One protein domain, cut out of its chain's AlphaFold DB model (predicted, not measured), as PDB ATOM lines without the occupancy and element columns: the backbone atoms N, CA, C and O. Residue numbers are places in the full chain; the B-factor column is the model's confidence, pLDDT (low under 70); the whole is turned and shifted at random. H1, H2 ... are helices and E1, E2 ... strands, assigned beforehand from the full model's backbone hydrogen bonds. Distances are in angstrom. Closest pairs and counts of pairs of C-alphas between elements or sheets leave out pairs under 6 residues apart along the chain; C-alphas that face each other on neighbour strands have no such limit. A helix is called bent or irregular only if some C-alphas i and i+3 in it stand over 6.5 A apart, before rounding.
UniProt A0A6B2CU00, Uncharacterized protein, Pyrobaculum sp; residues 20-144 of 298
ATOM      1  N   CYS A  20      52.788 -36.062 -58.857       90.62
ATOM      2  CA  CYS A  20      51.789 -37.064 -58.528       90.62
ATOM      3  C   CYS A  20      52.448 -38.246 -57.811       90.62
ATOM      4  O   CYS A  20      53.418 -38.804 -58.321       90.62
ATOM      5  N   ILE A  21      51.905 -38.631 -56.656       92.75
ATOM      6  CA  ILE A  21      52.334 -39.794 -55.881       92.75
ATOM      7  C   ILE A  21      51.209 -40.833 -55.871       92.75
ATOM      8  O   ILE A  21      50.136 -40.599 -55.304       92.75
ATOM      9  N   ASP A  22      51.468 -41.981 -56.488       93.12
ATOM     10  CA  ASP A  22      50.554 -43.113 -56.631       93.12
ATOM     11  C   ASP A  22      51.282 -44.451 -56.383       93.12
ATOM     12  O   ASP A  22      52.429 -44.478 -55.941       93.12
ATOM     13  N   LEU A  23      50.622 -45.585 -56.641       92.31
ATOM     14  CA  LEU A  23      51.205 -46.914 -56.403       92.31
ATOM     15  C   LEU A  23      52.517 -47.163 -57.172       92.31
ATOM     16  O   LEU A  23      53.340 -47.947 -56.708       92.31
ATOM     17  N   SER A  24      52.734 -46.499 -58.312       90.81
ATOM     18  CA  SER A  24      53.917 -46.713 -59.155       90.81
ATOM     19  C   SER A  24      55.197 -46.107 -58.576       90.81
ATOM     20  O   SER A  24      56.284 -46.602 -58.867       90.81
ATOM     21  N   ASN A  25      55.081 -45.067 -57.743       92.44
ATOM     22  CA  ASN A  25      56.228 -44.330 -57.207       92.44
ATOM     23  C   ASN A  25      56.195 -44.127 -55.683       92.44
ATOM     24  O   ASN A  25      57.143 -43.579 -55.123       92.44
ATOM     25  N   ILE A  26      55.164 -44.606 -54.974       91.81
ATOM     26  CA  ILE A  26      55.022 -44.431 -53.517       91.81
ATOM     27  C   ILE A  26      56.238 -44.911 -52.709       91.81
ATOM     28  O   ILE A  26      56.514 -44.359 -51.643       91.81
ATOM     29  N   ALA A  27      56.995 -45.894 -53.206       89.88
ATOM     30  CA  ALA A  27      58.205 -46.390 -52.547       89.88
ATOM     31  C   ALA A  27      59.234 -45.274 -52.268       89.88
ATOM     32  O   ALA A  27      59.911 -45.304 -51.241       89.88
ATOM     33  N   GLU A  28      59.312 -44.258 -53.132       90.62
ATOM     34  CA  GLU A  28      60.210 -43.105 -52.974       90.62
ATOM     35  C   GLU A  28      59.755 -42.157 -51.852       90.62
ATOM     36  O   GLU A  28      60.566 -41.463 -51.238       90.62
ATOM     37  N   TYR A  29      58.455 -42.169 -51.543       89.12
ATOM     38  CA  TYR A  29      57.795 -41.222 -50.643       89.12
ATOM     39  C   TYR A  29      57.343 -41.846 -49.322       89.12
ATOM     40  O   TYR A  29      56.880 -41.125 -48.439       89.12
ATOM     41  N   VAL A  30      57.518 -43.159 -49.128       85.69
ATOM     42  CA  VAL A  30      57.086 -43.890 -47.921       85.69
ATOM     43  C   VAL A  30      57.718 -43.362 -46.626       85.69
ATOM     44  O   VAL A  30      57.239 -43.649 -45.536       85.69
ATOM     45  N   ARG A  31      58.798 -42.577 -46.724       82.44
ATOM     46  CA  ARG A  31      59.434 -41.918 -45.575       82.44
ATOM     47  C   ARG A  31      58.652 -40.712 -45.057       82.44
ATOM     48  O   ARG A  31      58.934 -40.271 -43.950       82.44
ATOM     49  N   TYR A  32      57.704 -40.180 -45.827       87.50
ATOM     50  CA  TYR A  32      56.800 -39.141 -45.346       87.50
ATOM     51  C   TYR A  32      55.670 -39.776 -44.546       87.50
ATOM     52  O   TYR A  32      55.057 -40.745 -44.999       87.50
ATOM     53  N   VAL A  33      55.363 -39.215 -43.375       87.88
ATOM     54  CA  VAL A  33      54.407 -39.769 -42.405       87.88
ATOM     55  C   VAL A  33      53.068 -40.120 -43.046       87.88
ATOM     56  O   VAL A  33      52.500 -41.166 -42.738       87.88
ATOM     57  N   TYR A  34      52.572 -39.290 -43.962       90.12
ATOM     58  CA  TYR A  34      51.321 -39.546 -44.673       90.12
ATOM     59  C   TYR A  34      51.352 -40.851 -45.487       90.12
ATOM     60  O   TYR A  34      50.471 -41.701 -45.341       90.12
ATOM     61  N   PHE A  35      52.388 -41.054 -46.302       92.12
ATOM     62  CA  PHE A  35      52.531 -42.269 -47.107       92.12
ATOM     63  C   PHE A  35      52.962 -43.469 -46.272       92.12
ATOM     64  O   PHE A  35      52.560 -44.593 -46.568       92.12
ATOM     65  N   TYR A  36      53.704 -43.238 -45.189       90.50
ATOM     66  CA  TYR A  36      54.021 -44.277 -44.221       90.50
ATOM     67  C   TYR A  36      52.749 -44.841 -43.581       90.50
ATOM     68  O   TYR A  36      52.556 -46.053 -43.566       90.50
ATOM     69  N   LYS A  37      51.828 -43.971 -43.140       92.44
ATOM     70  CA  LYS A  37      50.505 -44.371 -42.631       92.44
ATOM     71  C   LYS A  37      49.729 -45.186 -43.660       92.44
ATOM     72  O   LYS A  37      49.232 -46.259 -43.327       92.44
ATOM     73  N   ALA A  38      49.651 -44.700 -44.901       94.06
ATOM     74  CA  ALA A  38      48.961 -45.416 -45.970       94.06
ATOM     75  C   ALA A  38      49.558 -46.819 -46.191       94.06
ATOM     76  O   ALA A  38      48.818 -47.802 -46.259       94.06
ATOM     77  N   ASN A  39      50.891 -46.926 -46.233       93.00
ATOM     78  CA  ASN A  39      51.571 -48.206 -46.405       93.00
ATOM     79  C   ASN A  39      51.333 -49.156 -45.236       93.00
ATOM     80  O   ASN A  39      51.079 -50.333 -45.445       93.00
ATOM     81  N   VAL A  40      51.386 -48.653 -44.007       90.31
ATOM     82  CA  VAL A  40      51.180 -49.472 -42.811       90.31
ATOM     83  C   VAL A  40      49.741 -49.971 -42.730       90.31
ATOM     84  O   VAL A  40      49.534 -51.128 -42.380       90.31
ATOM     85  N   ALA A  41      48.747 -49.155 -43.095       92.69
ATOM     86  CA  ALA A  41      47.363 -49.621 -43.190       92.69
ATOM     87  C   ALA A  41      47.233 -50.789 -44.173       92.69
ATOM     88  O   ALA A  41      46.642 -51.807 -43.827       92.69
ATOM     89  N   SER A  42      47.834 -50.669 -45.359       92.88
ATOM     90  CA  SER A  42      47.895 -51.764 -46.330       92.88
ATOM     91  C   SER A  42      48.576 -52.995 -45.731       92.88
ATOM     92  O   SER A  42      47.969 -54.055 -45.619       92.88
ATOM     93  N   LEU A  43      49.803 -52.835 -45.239       89.62
ATOM     94  CA  LEU A  43      50.623 -53.929 -44.735       89.62
ATOM     95  C   LEU A  43      49.963 -54.675 -43.573       89.62
ATOM     96  O   LEU A  43      49.986 -55.899 -43.536       89.62
ATOM     97  N   VAL A  44      49.374 -53.964 -42.619       89.12
ATOM     98  CA  VAL A  44      48.789 -54.583 -41.425       89.12
ATOM     99  C   VAL A  44      47.415 -55.193 -41.711       89.12
ATOM    100  O   VAL A  44      47.051 -56.174 -41.070       89.12
ATOM    101  N   VAL A  45      46.648 -54.657 -42.667       89.62
ATOM    102  CA  VAL A  45      45.327 -55.209 -43.015       89.62
ATOM    103  C   VAL A  45      45.449 -56.382 -43.986       89.62
ATOM    104  O   VAL A  45      44.789 -57.401 -43.790       89.62
ATOM    105  N   THR A  46      46.287 -56.264 -45.016       88.56
ATOM    106  CA  THR A  46      46.360 -57.237 -46.119       88.56
ATOM    107  C   THR A  46      47.665 -58.023 -46.153       88.56
ATOM    108  O   THR A  46      47.723 -59.074 -46.784       88.56
ATOM    109  N   GLY A  47      48.717 -57.558 -45.479       85.38
ATOM    110  CA  GLY A  47      50.059 -58.130 -45.593       85.38
ATOM    111  C   GLY A  47      50.865 -57.584 -46.775       85.38
ATOM    112  O   GLY A  47      51.997 -58.015 -46.983       85.38
ATOM    113  N   PHE A  48      50.322 -56.651 -47.560       84.88
ATOM    114  CA  PHE A  48      50.998 -56.109 -48.738       84.88
ATOM    115  C   PHE A  48      51.549 -54.710 -48.477       84.88
ATOM    116  O   PHE A  48      50.830 -53.815 -48.036       84.88
ATOM    117  N   ASP A  49      52.816 -54.500 -48.827       88.69
ATOM    118  CA  ASP A  49      53.329 -53.150 -49.036       88.69
ATOM    119  C   ASP A  49      52.703 -52.558 -50.309       88.69
ATOM    120  O   ASP A  49      52.484 -53.267 -51.295       88.69
ATOM    121  N   LEU A  50      52.453 -51.251 -50.324       91.19
ATOM    122  CA  LEU A  50      51.732 -50.601 -51.422       91.19
ATOM    123  C   LEU A  50      52.469 -50.663 -52.761       91.19
ATOM    124  O   LEU A  50      51.832 -50.794 -53.800       91.19
ATOM    125  N   TRP A  51      53.801 -50.645 -52.751       89.31
ATOM    126  CA  TRP A  51      54.609 -50.805 -53.968       89.31
ATOM    127  C   TRP A  51      54.649 -52.250 -54.491       89.31
ATOM    128  O   TRP A  51      55.213 -52.500 -55.552       89.31
ATOM    129  N   SER A  52      54.092 -53.211 -53.747       87.81
ATOM    130  CA  SER A  52      53.968 -54.610 -54.181       87.81
ATOM    131  C   SER A  52      52.605 -54.929 -54.802       87.81
ATOM    132  O   SER A  52      52.377 -56.062 -55.222       87.81
ATOM    133  N   VAL A  53      51.696 -53.949 -54.862       88.38
ATOM    134  CA  VAL A  53      50.363 -54.111 -55.446       88.38
ATOM    135  C   VAL A  53      50.469 -54.124 -56.971       88.38
ATOM    136  O   VAL A  53      50.769 -53.103 -57.588       88.38
ATOM    137  N   VAL A  54      50.208 -55.288 -57.573       86.12
ATOM    138  CA  VAL A  54      50.208 -55.478 -59.034       86.12
ATOM    139  C   VAL A  54      48.789 -55.385 -59.598       86.12
ATOM    140  O   VAL A  54      48.565 -54.653 -60.562       86.12
ATOM    141  N   ASP A  55      47.823 -56.066 -58.972       89.94
ATOM    142  CA  ASP A  55      46.403 -56.004 -59.329       89.94
ATOM    143  C   ASP A  55      45.623 -55.165 -58.304       89.94
ATOM    144  O   ASP A  55      45.584 -55.459 -57.108       89.94
ATOM    145  N   ARG A  56      45.004 -54.083 -58.788       91.38
ATOM    146  CA  ARG A  56      44.225 -53.151 -57.962       91.38
ATOM    147  C   ARG A  56      42.907 -53.758 -57.503       91.38
ATOM    148  O   ARG A  56      42.465 -53.433 -56.408       91.38
ATOM    149  N   ASN A  57      42.280 -54.595 -58.326       92.88
ATOM    150  CA  ASN A  57      40.998 -55.208 -57.997       92.88
ATOM    151  C   ASN A  57      41.194 -56.221 -56.872       92.88
ATOM    152  O   ASN A  57      40.536 -56.119 -55.843       92.88
ATOM    153  N   GLU A  58      42.187 -57.103 -57.020       92.38
ATOM    154  CA  GLU A  58      42.547 -58.079 -55.986       92.38
ATOM    155  C   GLU A  58      42.902 -57.384 -54.663       92.38
ATOM    156  O   GLU A  58      42.402 -57.758 -53.604       92.38
ATOM    157  N   PHE A  59      43.711 -56.321 -54.714       93.12
ATOM    158  CA  PHE A  59      44.064 -55.556 -53.517       93.12
ATOM    159  C   PHE A  59      42.850 -54.916 -52.833       93.12
ATOM    160  O   PHE A  59      42.751 -54.940 -51.604       93.12
ATOM    161  N   VAL A  60      41.938 -54.330 -53.610       94.50
ATOM    162  CA  VAL A  60      40.716 -53.706 -53.090       94.50
ATOM    163  C   VAL A  60      39.818 -54.747 -52.425       94.50
ATOM    164  O   VAL A  60      39.350 -54.503 -51.311       94.50
ATOM    165  N   ASP A  61      39.614 -55.897 -53.066       93.25
ATOM    166  CA  ASP A  61      38.797 -56.986 -52.531       93.25
ATOM    167  C   ASP A  61      39.387 -57.524 -51.222       93.25
ATOM    168  O   ASP A  61      38.684 -57.632 -50.213       93.25
ATOM    169  N   GLU A  62      40.701 -57.758 -51.195       91.75
ATOM    170  CA  GLU A  62      41.424 -58.235 -50.014       91.75
ATOM    171  C   GLU A  62      41.358 -57.224 -48.855       91.75
ATOM    172  O   GLU A  62      41.074 -57.583 -47.707       91.75
ATOM    173  N   PHE A  63      41.587 -55.937 -49.137       93.12
ATOM    174  CA  PHE A  63      41.540 -54.883 -48.125       93.12
ATOM    175  C   PHE A  63      40.134 -54.710 -47.553       93.12
ATOM    176  O   PHE A  63      39.958 -54.703 -46.332       93.12
ATOM    177  N   ASN A  64      39.123 -54.600 -48.415       92.69
ATOM    178  CA  ASN A  64      37.740 -54.402 -47.996       92.69
ATOM    179  C   ASN A  64      37.187 -55.628 -47.254       92.69
ATOM    180  O   ASN A  64      36.462 -55.464 -46.271       92.69
ATOM    181  N   GLY A  65      37.566 -56.842 -47.670       88.62
ATOM    182  CA  GLY A  65      37.193 -58.083 -46.991       88.62
ATOM    183  C   GLY A  65      37.767 -58.187 -45.575       88.62
ATOM    184  O   GLY A  65      37.097 -58.686 -44.672       88.62
ATOM    185  N   LYS A  66      38.979 -57.661 -45.350       88.38
ATOM    186  CA  LYS A  66      39.673 -57.752 -44.055       88.38
ATOM    187  C   LYS A  66      39.488 -56.542 -43.146       88.38
ATOM    188  O   LYS A  66      39.583 -56.686 -41.932       88.38
ATOM    189  N   ILE A  67      39.217 -55.341 -43.657       86.75
ATOM    190  CA  ILE A  67      39.145 -54.142 -42.800       86.75
ATOM    191  C   ILE A  67      37.987 -54.190 -41.788       86.75
ATOM    192  O   ILE A  67      38.116 -53.662 -40.679       86.75
ATOM    193  N   ALA A  68      36.877 -54.862 -42.115       78.00
ATOM    194  CA  ALA A  68      35.751 -55.060 -41.193       78.00
ATOM    195  C   ALA A  68      36.188 -55.758 -39.891       78.00
ATOM    196  O   ALA A  68      35.809 -55.374 -38.781       78.00
ATOM    197  N   ASP A  69      37.083 -56.718 -40.063       77.94
ATOM    198  CA  ASP A  69      37.704 -57.569 -39.063       77.94
ATOM    199  C   ASP A  69      38.636 -56.794 -38.106       77.94
ATOM    200  O   ASP A  69      38.914 -57.238 -36.985       77.94
ATOM    201  N   TRP A  70      39.100 -55.616 -38.529       77.19
ATOM    202  CA  TRP A  70      39.920 -54.693 -37.741       77.19
ATOM    203  C   TRP A  70      39.106 -53.584 -37.075       77.19
ATOM    204  O   TRP A  70      39.463 -53.091 -36.004       77.19
ATOM    205  N   ALA A  71      38.012 -53.164 -37.700       63.84
ATOM    206  CA  ALA A  71      37.299 -51.966 -37.288       63.84
ATOM    207  C   ALA A  71      36.244 -52.195 -36.182       63.84
ATOM    208  O   ALA A  71      35.839 -51.223 -35.538       63.84
ATOM    209  N   GLY A  72      35.842 -53.437 -35.878       59.78
ATOM    210  CA  GLY A  72      34.936 -53.757 -34.759       59.78
ATOM    211  C   GLY A  72      33.677 -52.864 -34.681       59.78
ATOM    212  O   GLY A  72      33.195 -52.344 -35.685       59.78
ATOM    213  N   ARG A  73      33.148 -52.607 -33.469       48.88
ATOM    214  CA  ARG A  73      31.982 -51.716 -33.212       48.88
ATOM    215  C   ARG A  73      32.224 -50.218 -33.535       48.88
ATOM    216  O   ARG A  73      31.506 -49.367 -33.018       48.88
ATOM    217  N   ARG A  74      33.223 -49.849 -34.353       57.75
ATOM    218  CA  ARG A  74      33.479 -48.444 -34.756       57.75
ATOM    219  C   ARG A  74      32.574 -47.960 -35.907       57.75
ATOM    220  O   ARG A  74      32.617 -46.779 -36.246       57.75
ATOM    221  N   GLY A  75      31.725 -48.848 -36.442       51.88
ATOM    222  CA  GLY A  75      30.312 -48.676 -36.844       51.88
ATOM    223  C   GLY A  75      29.882 -47.621 -37.878       51.88
ATOM    224  O   GLY A  75      28.948 -47.882 -38.620       51.88
ATOM    225  N   LYS A  76      30.503 -46.438 -37.947       53.59
ATOM    226  CA  LYS A  76      30.082 -45.344 -38.850       53.59
ATOM    227  C   LYS A  76      31.195 -44.761 -39.716       53.59
ATOM    228  O   LYS A  76      30.907 -44.085 -40.692       53.59
ATOM    229  N   LYS A  77      32.466 -45.005 -39.380       64.12
ATOM    230  CA  LYS A  77      33.606 -44.521 -40.184       64.12
ATOM    231  C   LYS A  77      34.083 -45.525 -41.234       64.12
ATOM    232  O   LYS A  77      34.884 -45.159 -42.074       64.12
ATOM    233  N   LEU A  78      33.602 -46.764 -41.182       70.44
ATOM    234  CA  LEU A  78      34.126 -47.896 -41.952       70.44
ATOM    235  C   LEU A  78      33.810 -47.779 -43.450       70.44
ATOM    236  O   LEU A  78      34.698 -47.966 -44.268       70.44
ATOM    237  N   GLU A  79      32.591 -47.356 -43.800       75.12
ATOM    238  CA  GLU A  79      32.176 -47.130 -45.196       75.12
ATOM    239  C   GLU A  79      33.049 -46.082 -45.904       75.12
ATOM    240  O   GLU A  79      33.359 -46.216 -47.081       75.12
ATOM    241  N   GLN A  80      33.518 -45.065 -45.170       81.38
ATOM    242  CA  GLN A  80      34.403 -44.019 -45.701       81.38
ATOM    243  C   GLN A  80      35.845 -44.504 -45.930       81.38
ATOM    244  O   GLN A  80      36.630 -43.796 -46.562       81.38
ATOM    245  N   LEU A  81      36.196 -45.675 -45.392       84.44
ATOM    246  CA  LEU A  81      37.511 -46.302 -45.526       84.44
ATOM    247  C   LEU A  81      37.537 -47.379 -46.614       84.44
ATOM    248  O   LEU A  81      38.623 -47.841 -46.955       84.44
ATOM    249  N   LEU A  82      36.376 -47.769 -47.154       90.75
ATOM    250  CA  LEU A  82      36.300 -48.744 -48.237       90.75
ATOM    251  C   LEU A  82      36.927 -48.178 -49.509       90.75
ATOM    252  O   LEU A  82      36.688 -47.025 -49.899       90.75
ATOM    253  N   LEU A  83      37.723 -49.018 -50.153       93.88
ATOM    254  CA  LEU A  83      38.400 -48.709 -51.400       93.88
ATOM    255  C   LEU A  83      37.537 -49.145 -52.588       93.88
ATOM    256  O   LEU A  83      36.776 -50.105 -52.489       93.88
ATOM    257  N   SER A  84      37.688 -48.477 -53.725       94.00
ATOM    258  CA  SER A  84      37.326 -49.020 -55.034       94.00
ATOM    259  C   SER A  84      38.505 -48.888 -56.002       94.00
ATOM    260  O   SER A  84      39.401 -48.066 -55.774       94.00
ATOM    261  N   PRO A  85      38.550 -49.674 -57.090       92.88
ATOM    262  CA  PRO A  85      39.637 -49.593 -58.068       92.88
ATOM    263  C   PRO A  85      39.819 -48.181 -58.653       92.88
ATOM    264  O   PRO A  85      40.943 -47.738 -58.916       92.88
ATOM    265  N   GLU A  86      38.721 -47.436 -58.803       93.38
ATOM    266  CA  GLU A  86      38.694 -46.061 -59.303       93.38
ATOM    267  C   GLU A  86      39.423 -45.079 -58.379       93.38
ATOM    268  O   GLU A  86      39.964 -44.082 -58.867       93.38
ATOM    269  N   ASP A  87      39.526 -45.374 -57.078       94.19
ATOM    270  CA  ASP A  87      40.261 -44.550 -56.112       94.19
ATOM    271  C   ASP A  87      41.764 -44.454 -56.425       94.19
ATOM    272  O   ASP A  87      42.454 -43.598 -55.873       94.19
ATOM    273  N   PHE A  88      42.285 -45.315 -57.304       93.38
ATOM    274  CA  PHE A  88      43.686 -45.334 -57.738       93.38
ATOM    275  C   PHE A  88      43.870 -44.834 -59.181       93.38
ATOM    276  O   PHE A  88      44.953 -44.966 -59.756       93.38
ATOM    277  N   SER A  89      42.814 -44.312 -59.812       88.44
ATOM    278  CA  SER A  89      42.820 -43.945 -61.237       88.44
ATOM    279  C   SER A  89      43.232 -42.498 -61.513       88.44
ATOM    280  O   SER A  89      43.812 -42.220 -62.561       88.44
ATOM    281  N   LYS A  90      42.939 -41.570 -60.593       90.38
ATOM    282  CA  LYS A  90      43.161 -40.130 -60.773       90.38
ATOM    283  C   LYS A  90      43.954 -39.546 -59.615       90.38
ATOM    284  O   LYS A  90      43.681 -39.829 -58.456       90.38
ATOM    285  N   CYS A  91      44.926 -38.711 -59.963       89.75
ATOM    286  CA  CYS A  91      45.831 -38.059 -59.027       89.75
ATOM    287  C   CYS A  91      45.425 -36.600 -58.801       89.75
ATOM    288  O   CYS A  91      46.063 -35.659 -59.283       89.75
ATOM    289  N   ASP A  92      44.288 -36.416 -58.143       86.62
ATOM    290  CA  ASP A  92      43.608 -35.131 -57.981       86.62
ATOM    291  C   ASP A  92      43.509 -34.665 -56.520       86.62
ATOM    292  O   ASP A  92      43.096 -33.531 -56.269       86.62
ATOM    293  N   VAL A  93      43.968 -35.474 -55.560       88.94
ATOM    294  CA  VAL A  93      43.999 -35.101 -54.142       88.94
ATOM    295  C   VAL A  93      45.243 -34.269 -53.862       88.94
ATOM    296  O   VAL A  93      46.354 -34.791 -53.826       88.94
ATOM    297  N   ALA A  94      45.072 -32.965 -53.660       88.06
ATOM    298  CA  ALA A  94      46.157 -32.071 -53.260       88.06
ATOM    299  C   ALA A  94      46.583 -32.321 -51.806       88.06
ATOM    300  O   ALA A  94      45.733 -32.336 -50.917       88.06
ATOM    301  N   LEU A  95      47.890 -32.458 -51.567       85.88
ATOM    302  CA  LEU A  95      48.439 -32.642 -50.224       85.88
ATOM    303  C   LEU A  95      48.711 -31.298 -49.551       85.88
ATOM    304  O   LEU A  95      49.427 -30.435 -50.061       85.88
ATOM    305  N   SER A  96      48.165 -31.127 -48.359       82.00
ATOM    306  CA  SER A  96      48.435 -29.984 -47.497       82.00
ATOM    307  C   SER A  96      49.870 -30.005 -46.962       82.00
ATOM    308  O   SER A  96      50.547 -31.031 -46.928       82.00
ATOM    309  N   SER A  97      50.342 -28.862 -46.453       75.31
ATOM    310  CA  SER A  97      51.653 -28.786 -45.785       75.31
ATOM    311  C   SER A  97      51.767 -29.682 -44.546       75.31
ATOM    312  O   SER A  97      52.863 -29.886 -44.036       75.31
ATOM    313  N   ASP A  98      50.629 -30.142 -44.028       75.12
ATOM    314  CA  ASP A  98      50.536 -30.989 -42.845       75.12
ATOM    315  C   ASP A  98      50.548 -32.485 -43.192       75.12
ATOM    316  O   ASP A  98      50.766 -33.312 -42.313       75.12
ATOM    317  N   GLU A  99      50.372 -32.832 -44.467       79.12
ATOM    318  CA  GLU A  99      50.518 -34.197 -44.988       79.12
ATOM    319  C   GLU A  99      51.928 -34.439 -45.552       79.12
ATOM    320  O   GLU A  99      52.374 -35.577 -45.642       79.12
ATOM    321  N   VAL A 100      52.665 -33.369 -45.866       80.06
ATOM    322  CA  VAL A 100      54.084 -33.398 -46.268       80.06
ATOM    323  C   VAL A 100      54.930 -32.505 -45.354       80.06
ATOM    324  O   VAL A 100      55.643 -31.599 -45.799       80.06
ATOM    325  N   VAL A 101      54.818 -32.733 -44.043       79.50
ATOM    326  CA  VAL A 101      55.499 -31.935 -43.005       79.50
ATOM    327  C   VAL A 101      57.009 -31.956 -43.198       79.50
ATOM    328  O   VAL A 101      57.661 -30.934 -43.033       79.50
ATOM    329  N   GLU A 102      57.569 -33.081 -43.620       81.94
ATOM    330  CA  GLU A 102      58.997 -33.247 -43.874       81.94
ATOM    331  C   GLU A 102      59.480 -32.292 -44.969       81.94
ATOM    332  O   GLU A 102      60.519 -31.652 -44.822       81.94
ATOM    333  N   VAL A 103      58.693 -32.133 -46.037       76.12
ATOM    334  CA  VAL A 103      58.983 -31.176 -47.112       76.12
ATOM    335  C   VAL A 103      58.852 -29.747 -46.600       76.12
ATOM    336  O   VAL A 103      59.695 -28.908 -46.901       76.12
ATOM    337  N   LYS A 104      57.827 -29.458 -45.793       73.81
ATOM    338  CA  LYS A 104      57.647 -28.141 -45.167       73.81
ATOM    339  C   LYS A 104      58.837 -27.771 -44.278       73.81
ATOM    340  O   LYS A 104      59.340 -26.656 -44.386       73.81
ATOM    341  N   GLU A 105      59.296 -28.680 -43.420       73.94
ATOM    342  CA  GLU A 105      60.438 -28.449 -42.528       73.94
ATOM    343  C   GLU A 105      61.764 -28.370 -43.299       73.94
ATOM    344  O   GLU A 105      62.593 -27.511 -43.000       73.94
ATOM    345  N   TYR A 106      61.941 -29.170 -44.355       74.75
ATOM    346  CA  TYR A 106      63.080 -29.030 -45.265       74.75
ATOM    347  C   TYR A 106      63.080 -27.666 -45.969       74.75
ATOM    348  O   TYR A 106      64.084 -26.964 -45.994       74.75
ATOM    349  N   LEU A 107      61.937 -27.227 -46.500       71.25
ATOM    350  CA  LEU A 107      61.837 -25.914 -47.134       71.25
ATOM    351  C   LEU A 107      62.099 -24.786 -46.134       71.25
ATOM    352  O   LEU A 107      62.714 -23.792 -46.518       71.25
ATOM    353  N   LYS A 108      61.714 -24.958 -44.861       69.12
ATOM    354  CA  LYS A 108      62.033 -24.018 -43.780       69.12
ATOM    355  C   LYS A 108      63.519 -23.867 -43.495       69.12
ATOM    356  O   LYS A 108      63.948 -22.770 -43.146       69.12
ATOM    357  N   SER A 109      64.299 -24.931 -43.656       67.69
ATOM    358  CA  SER A 109      65.752 -24.885 -43.484       67.69
ATOM    359  C   SER A 109      66.496 -24.372 -44.724       67.69
ATOM    360  O   SER A 109      67.714 -24.200 -44.681       67.69
ATOM    361  N   THR A 110      65.781 -24.062 -45.814       65.75
ATOM    362  CA  THR A 110      66.348 -23.518 -47.058       65.75
ATOM    363  C   THR A 110      65.869 -22.089 -47.339       65.75
ATOM    364  O   THR A 110      64.855 -21.623 -46.824       65.75
ATOM    365  N   THR A 111      66.540 -21.383 -48.252       59.66
ATOM    366  CA  THR A 111      66.093 -20.068 -48.756       59.66
ATOM    367  C   THR A 111      64.865 -20.149 -49.683       59.66
ATOM    368  O   THR A 111      64.410 -19.130 -50.204       59.66
ATOM    369  N   HIS A 112      64.304 -21.345 -49.909       58.47
ATOM    370  CA  HIS A 112      63.197 -21.605 -50.841       58.47
ATOM    371  C   HIS A 112      61.806 -21.636 -50.193       58.47
ATOM    372  O   HIS A 112      60.816 -21.838 -50.898       58.47
ATOM    373  N   LEU A 113      61.725 -21.366 -48.888       50.91
ATOM    374  CA  LEU A 113      60.522 -21.358 -48.042       50.91
ATOM    375  C   LEU A 113      59.293 -20.676 -48.677       50.91
ATOM    376  O   LEU A 113      58.165 -21.104 -48.463       50.91
ATOM    377  N   TYR A 114      59.507 -19.649 -49.503       51.12
ATOM    378  CA  TYR A 114      58.442 -18.843 -50.112       51.12
ATOM    379  C   TYR A 114      58.134 -19.164 -51.585       51.12
ATOM    380  O   TYR A 114      57.294 -18.493 -52.179       51.12
ATOM    381  N   LYS A 115      58.799 -20.154 -52.202       56.34
ATOM    382  CA  LYS A 115      58.606 -20.486 -53.632       56.34
ATOM    383  C   LYS A 115      57.745 -21.723 -53.890       56.34
ATOM    384  O   LYS A 115      57.189 -21.839 -54.976       56.34
ATOM    385  N   LEU A 116      57.625 -22.631 -52.923       61.34
ATOM    386  CA  LEU A 116      56.924 -23.907 -53.079       61.34
ATOM    387  C   LEU A 116      55.679 -23.949 -52.191       61.34
ATOM    388  O   LEU A 116      55.773 -24.085 -50.973       61.34
ATOM    389  N   LYS A 117      54.497 -23.869 -52.807       65.06
ATOM    390  CA  LYS A 117      53.242 -24.215 -52.134       65.06
ATOM    391  C   LYS A 117      53.026 -25.718 -52.245       65.06
ATOM    392  O   LYS A 117      52.729 -26.226 -53.324       65.06
ATOM    393  N   THR A 118      53.144 -26.436 -51.133       64.06
ATOM    394  CA  THR A 118      52.984 -27.901 -51.100       64.06
ATOM    395  C   THR A 118      51.635 -28.357 -51.663       64.06
ATOM    396  O   THR A 118      51.613 -29.303 -52.441       64.06
ATOM    397  N   SER A 119      50.554 -27.609 -51.401       61.75
ATOM    398  CA  SER A 119      49.202 -27.858 -51.937       61.75
ATOM    399  C   SER A 119      49.079 -27.736 -53.457       61.75
ATOM    400  O   SER A 119      48.140 -28.260 -54.047       61.75
ATOM    401  N   GLU A 120      50.001 -27.025 -54.100       68.50
ATOM    402  CA  GLU A 120      50.062 -26.891 -55.560       68.50
ATOM    403  C   GLU A 120      51.102 -27.853 -56.166       68.50
ATOM    404  O   GLU A 120      51.071 -28.121 -57.363       68.50
ATOM    405  N   THR A 121      51.995 -28.404 -55.333       79.06
ATOM    406  CA  THR A 121      53.165 -29.176 -55.766       79.06
ATOM    407  C   THR A 121      52.956 -30.675 -55.644       79.06
ATOM    408  O   THR A 121      53.335 -31.395 -56.554       79.06
ATOM    409  N   PHE A 122      52.367 -31.163 -54.551       86.31
ATOM    410  CA  PHE A 122      52.208 -32.595 -54.311       86.31
ATOM    411  C   PHE A 122      50.742 -32.996 -54.385       86.31
ATOM    412  O   PHE A 122      49.873 -32.397 -53.746       86.31
ATOM    413  N   ARG A 123      50.480 -34.036 -55.169       91.06
ATOM    414  CA  ARG A 123      49.166 -34.646 -55.326       91.06
ATOM    415  C   ARG A 123      49.250 -36.144 -55.129       91.06
ATOM    416  O   ARG A 123      50.301 -36.748 -55.319       91.06
ATOM    417  N   THR A 124      48.131 -36.743 -54.765       93.75
ATOM    418  CA  THR A 124      47.999 -38.184 -54.620       93.75
ATOM    419  C   THR A 124      46.644 -38.672 -55.121       93.75
ATOM    420  O   THR A 124      45.813 -37.886 -55.581       93.75
ATOM    421  N   VAL A 125      46.438 -39.982 -55.053       94.44
ATOM    422  CA  VAL A 125      45.190 -40.644 -55.430       94.44
ATOM    423  C   VAL A 125      44.267 -40.803 -54.208       94.44
ATOM    424  O   VAL A 125      44.765 -41.004 -53.090       94.44
ATOM    425  N   PRO A 126      42.930 -40.750 -54.376       94.38
ATOM    426  CA  PRO A 126      41.966 -40.941 -53.288       94.38
ATOM    427  C   PRO A 126      42.217 -42.178 -52.418       94.38
ATOM    428  O   PRO A 126      42.057 -42.106 -51.196       94.38
ATOM    429  N   GLY A 127      42.676 -43.280 -53.017       94.50
ATOM    430  CA  GLY A 127      42.933 -44.544 -52.326       94.50
ATOM    431  C   GLY A 127      44.013 -44.424 -51.252       94.50
ATOM    432  O   GLY A 127      43.834 -44.914 -50.138       94.50
ATOM    433  N   LEU A 128      45.089 -43.677 -51.524       95.06
ATOM    434  CA  LEU A 128      46.148 -43.426 -50.540       95.06
ATOM    435  C   LEU A 128      45.653 -42.545 -49.384       95.06
ATOM    436  O   LEU A 128      45.993 -42.801 -48.231       95.06
ATOM    437  N   SER A 129      44.780 -41.574 -49.667       92.62
ATOM    438  CA  SER A 129      44.098 -40.781 -48.630       92.62
ATOM    439  C   SER A 129      43.193 -41.643 -47.749       92.62
ATOM    440  O   SER A 129      43.219 -41.520 -46.522       92.62
ATOM    441  N   LYS A 130      42.414 -42.556 -48.341       93.50
ATOM    442  CA  LYS A 130      41.567 -43.491 -47.586       93.50
ATOM    443  C   LYS A 130      42.399 -44.419 -46.701       93.50
ATOM    444  O   LYS A 130      42.062 -44.593 -45.534       93.50
ATOM    445  N   LEU A 131      43.520 -44.934 -47.206       94.44
ATOM    446  CA  LEU A 131      44.452 -45.765 -46.438       94.44
ATOM    447  C   LEU A 131      45.108 -45.003 -45.278       94.44
ATOM    448  O   LEU A 131      45.163 -45.516 -44.161       94.44
ATOM    449  N   ALA A 132      45.550 -43.761 -45.496       92.00
ATOM    450  CA  ALA A 132      46.088 -42.925 -44.423       92.00
ATOM    451  C   ALA A 132      45.036 -42.666 -43.326       92.00
ATOM    452  O   ALA A 132      45.323 -42.804 -42.136       92.00
ATOM    453  N   LYS A 133      43.783 -42.392 -43.716       90.69
ATOM    454  CA  LYS A 133      42.656 -42.275 -42.775       90.69
ATOM    455  C   LYS A 133      42.345 -43.594 -42.070       90.69
ATOM    456  O   LYS A 133      41.965 -43.582 -40.901       90.69
ATOM    457  N   ALA A 134      42.507 -44.727 -42.753       91.06
ATOM    458  CA  ALA A 134      42.343 -46.039 -42.142       91.06
ATOM    459  C   ALA A 134      43.386 -46.241 -41.039       91.06
ATOM    460  O   ALA A 134      43.011 -46.623 -39.936       91.06
ATOM    461  N   ALA A 135      44.651 -45.881 -41.270       91.12
ATOM    462  CA  ALA A 135      45.682 -45.922 -40.232       91.12
ATOM    463  C   ALA A 135      45.316 -45.080 -38.996       91.12
ATOM    464  O   ALA A 135      45.432 -45.567 -37.870       91.12
ATOM    465  N   ASP A 136      44.814 -43.856 -39.198       88.69
ATOM    466  CA  ASP A 136      44.394 -42.964 -38.106       88.69
ATOM    467  C   ASP A 136      43.262 -43.557 -37.250       88.69
ATOM    468  O   ASP A 136      43.144 -43.279 -36.053       88.69
ATOM    469  N   VAL A 137      42.402 -44.375 -37.863       87.12
ATOM    470  CA  VAL A 137      41.322 -45.069 -37.162       87.12
ATOM    471  C   VAL A 137      41.839 -46.338 -36.503       87.12
ATOM    472  O   VAL A 137      41.571 -46.547 -35.323       87.12
ATOM    473  N   LEU A 138      42.539 -47.197 -37.238       87.12
ATOM    474  CA  LEU A 138      42.890 -48.546 -36.804       87.12
ATOM    475  C   LEU A 138      43.943 -48.535 -35.694       87.12
ATOM    476  O   LEU A 138      43.746 -49.194 -34.676       87.12
ATOM    477  N   PHE A 139      44.999 -47.734 -35.837       90.56
ATOM    478  CA  PHE A 139      46.183 -47.801 -34.970       90.56
ATOM    479  C   PHE A 139      46.119 -46.903 -33.738       90.56
ATOM    480  O   PHE A 139      47.117 -46.722 -33.047       90.56
ATOM    481  N   ARG A 140      44.950 -46.328 -33.447       90.25
ATOM    482  CA  ARG A 140      44.759 -45.427 -32.312       90.25
ATOM    483  C   ARG A 140      44.873 -46.176 -30.981       90.25
ATOM    484  O   ARG A 140      44.045 -47.036 -30.682       90.25
ATOM    485  N   VAL A 141      45.841 -45.768 -30.166       91.25
ATOM    486  CA  VAL A 141      46.117 -46.270 -28.814       91.25
ATOM    487  C   VAL A 141      46.085 -45.101 -27.826       91.25
ATOM    488  O   VAL A 141      46.548 -44.004 -28.140       91.25
ATOM    489  N   ALA A 142      45.508 -45.333 -26.647       90.31
ATOM    490  CA  ALA A 142      45.517 -44.383 -25.538       90.31
ATOM    491  C   ALA A 142      46.605 -44.773 -24.527       90.31
ATOM    492  O   ALA A 142      46.678 -45.937 -24.134       90.31
ATOM    493  N   VAL A 143      47.424 -43.804 -24.121       89.12
ATOM    494  CA  VAL A 143      48.497 -43.945 -23.129       89.12
ATOM    495  C   VAL A 143      48.330 -42.813 -22.116       89.12
ATOM    496  O   VAL A 143      48.706 -41.675 -22.383       89.12
ATOM    497  N   GLY A 144      47.709 -43.103 -20.970       83.81
ATOM    498  CA  GLY A 144      47.245 -42.056 -20.055       83.81
ATOM    499  C   GLY A 144      46.241 -41.120 -20.742       83.81
ATOM    500  O   GLY A 144      45.281 -41.590 -21.353       83.81
TER     501      GLY A 144
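What this domain is: This is residues 20 to 144 of the 298 residues of an uncharacterized protein of Pyrobaculum sp (UniProt A0A6B2CU00). Helices H2 and H7 cross in the middle of a flat body, and the long helix H3 stands across the end of H2, with short H4 at the corner where H3 and H7 begin. H5, H6 and the loop between them make an arm at the far end from H3, and E2 runs out beyond the end of H7. The printed part has 125 residues, with seven named helices and two named strands in the order H1 H2 H3 H4 H5 H6 E1 H7 E2; the class is mostly helix, and E1 and E2 pair with no named strand. The whole is compact, with a radius of gyration of the C-alphas of 15.3 A, and spans 48 by 41 by 22 A.

How they stand to each other: Residues 20 to 21 pair, parallel, with residues 123 to 124 of E1, residues 122 to 124. H1, residues 26 to 29, is close to but not clearly touching H2, residues 33 to 46; their closest C-alphas, of Tyr 29 and Phe 35, are 6.4 A apart. With residues 42 to 46 alone, H2 touches H3, residues 56 to 74, about perpendicular at 90 degrees; the closest C-alphas, of Thr 46 and Phe 63, are 5.7 A apart. H3 has a kink of 42 degrees near residue 68 and is irregular, with C-alphas 70 and 73 9.6 A apart. With residues 56 to 60 alone it touches H4, residues 85 to 88, closest at the C-alphas of Asn 57 and Pro 85, 5.8 A. Residues 93 to 94 pair, antiparallel, with residues 123 to 124 of E1. H5, residues 101 to 108, is close to but not clearly touching H6, residues 118 to 121; the closest C-alphas, of Lys 104 and Thr 118, are 7.5 A apart. H7, residues 126 to 138, touches H2 about perpendicular at 76 degrees, with the closest C-alphas, of Ala 38 and Ala 132, 4.1 A apart. H7 touches H4 with residues 126 to 128 alone, closest at the C-alphas of Asp 87 and Gly 127, 4.6 A. H7 and H3 only just touch, with 3 pairs of C-alphas within 8 A, at a shallow tilt of 29 degrees, the same way. E2, residues 140 to 143, is apart from H2 and H3. Every O i to N i+4 pair is within hydrogen-bond range in H2, H5 and H7, and 10 of 15 are in H3; H1, H4 and H6 are too short for such a pair.

Where its parts are: H1 begins at C-alpha 26, (55.022, -44.431, -53.517). H2 is 19.6 A long, H3 26.0 A, H5 10.3 A and H7 18.2 A from first to last C-alpha. E2, 10.0 A long, ends at C-alpha 143, (48.497, -43.945, -23.129).

The domain as a whole: The two C-alphas farthest apart, of Arg 73 and Thr 111, are 49.1 A apart. The printed part has no cut, and the link from H4 to H5 is long, with 12 residues. Confidence is low, with pLDDT under 70, at residues 71 to 77 and 108 to 120.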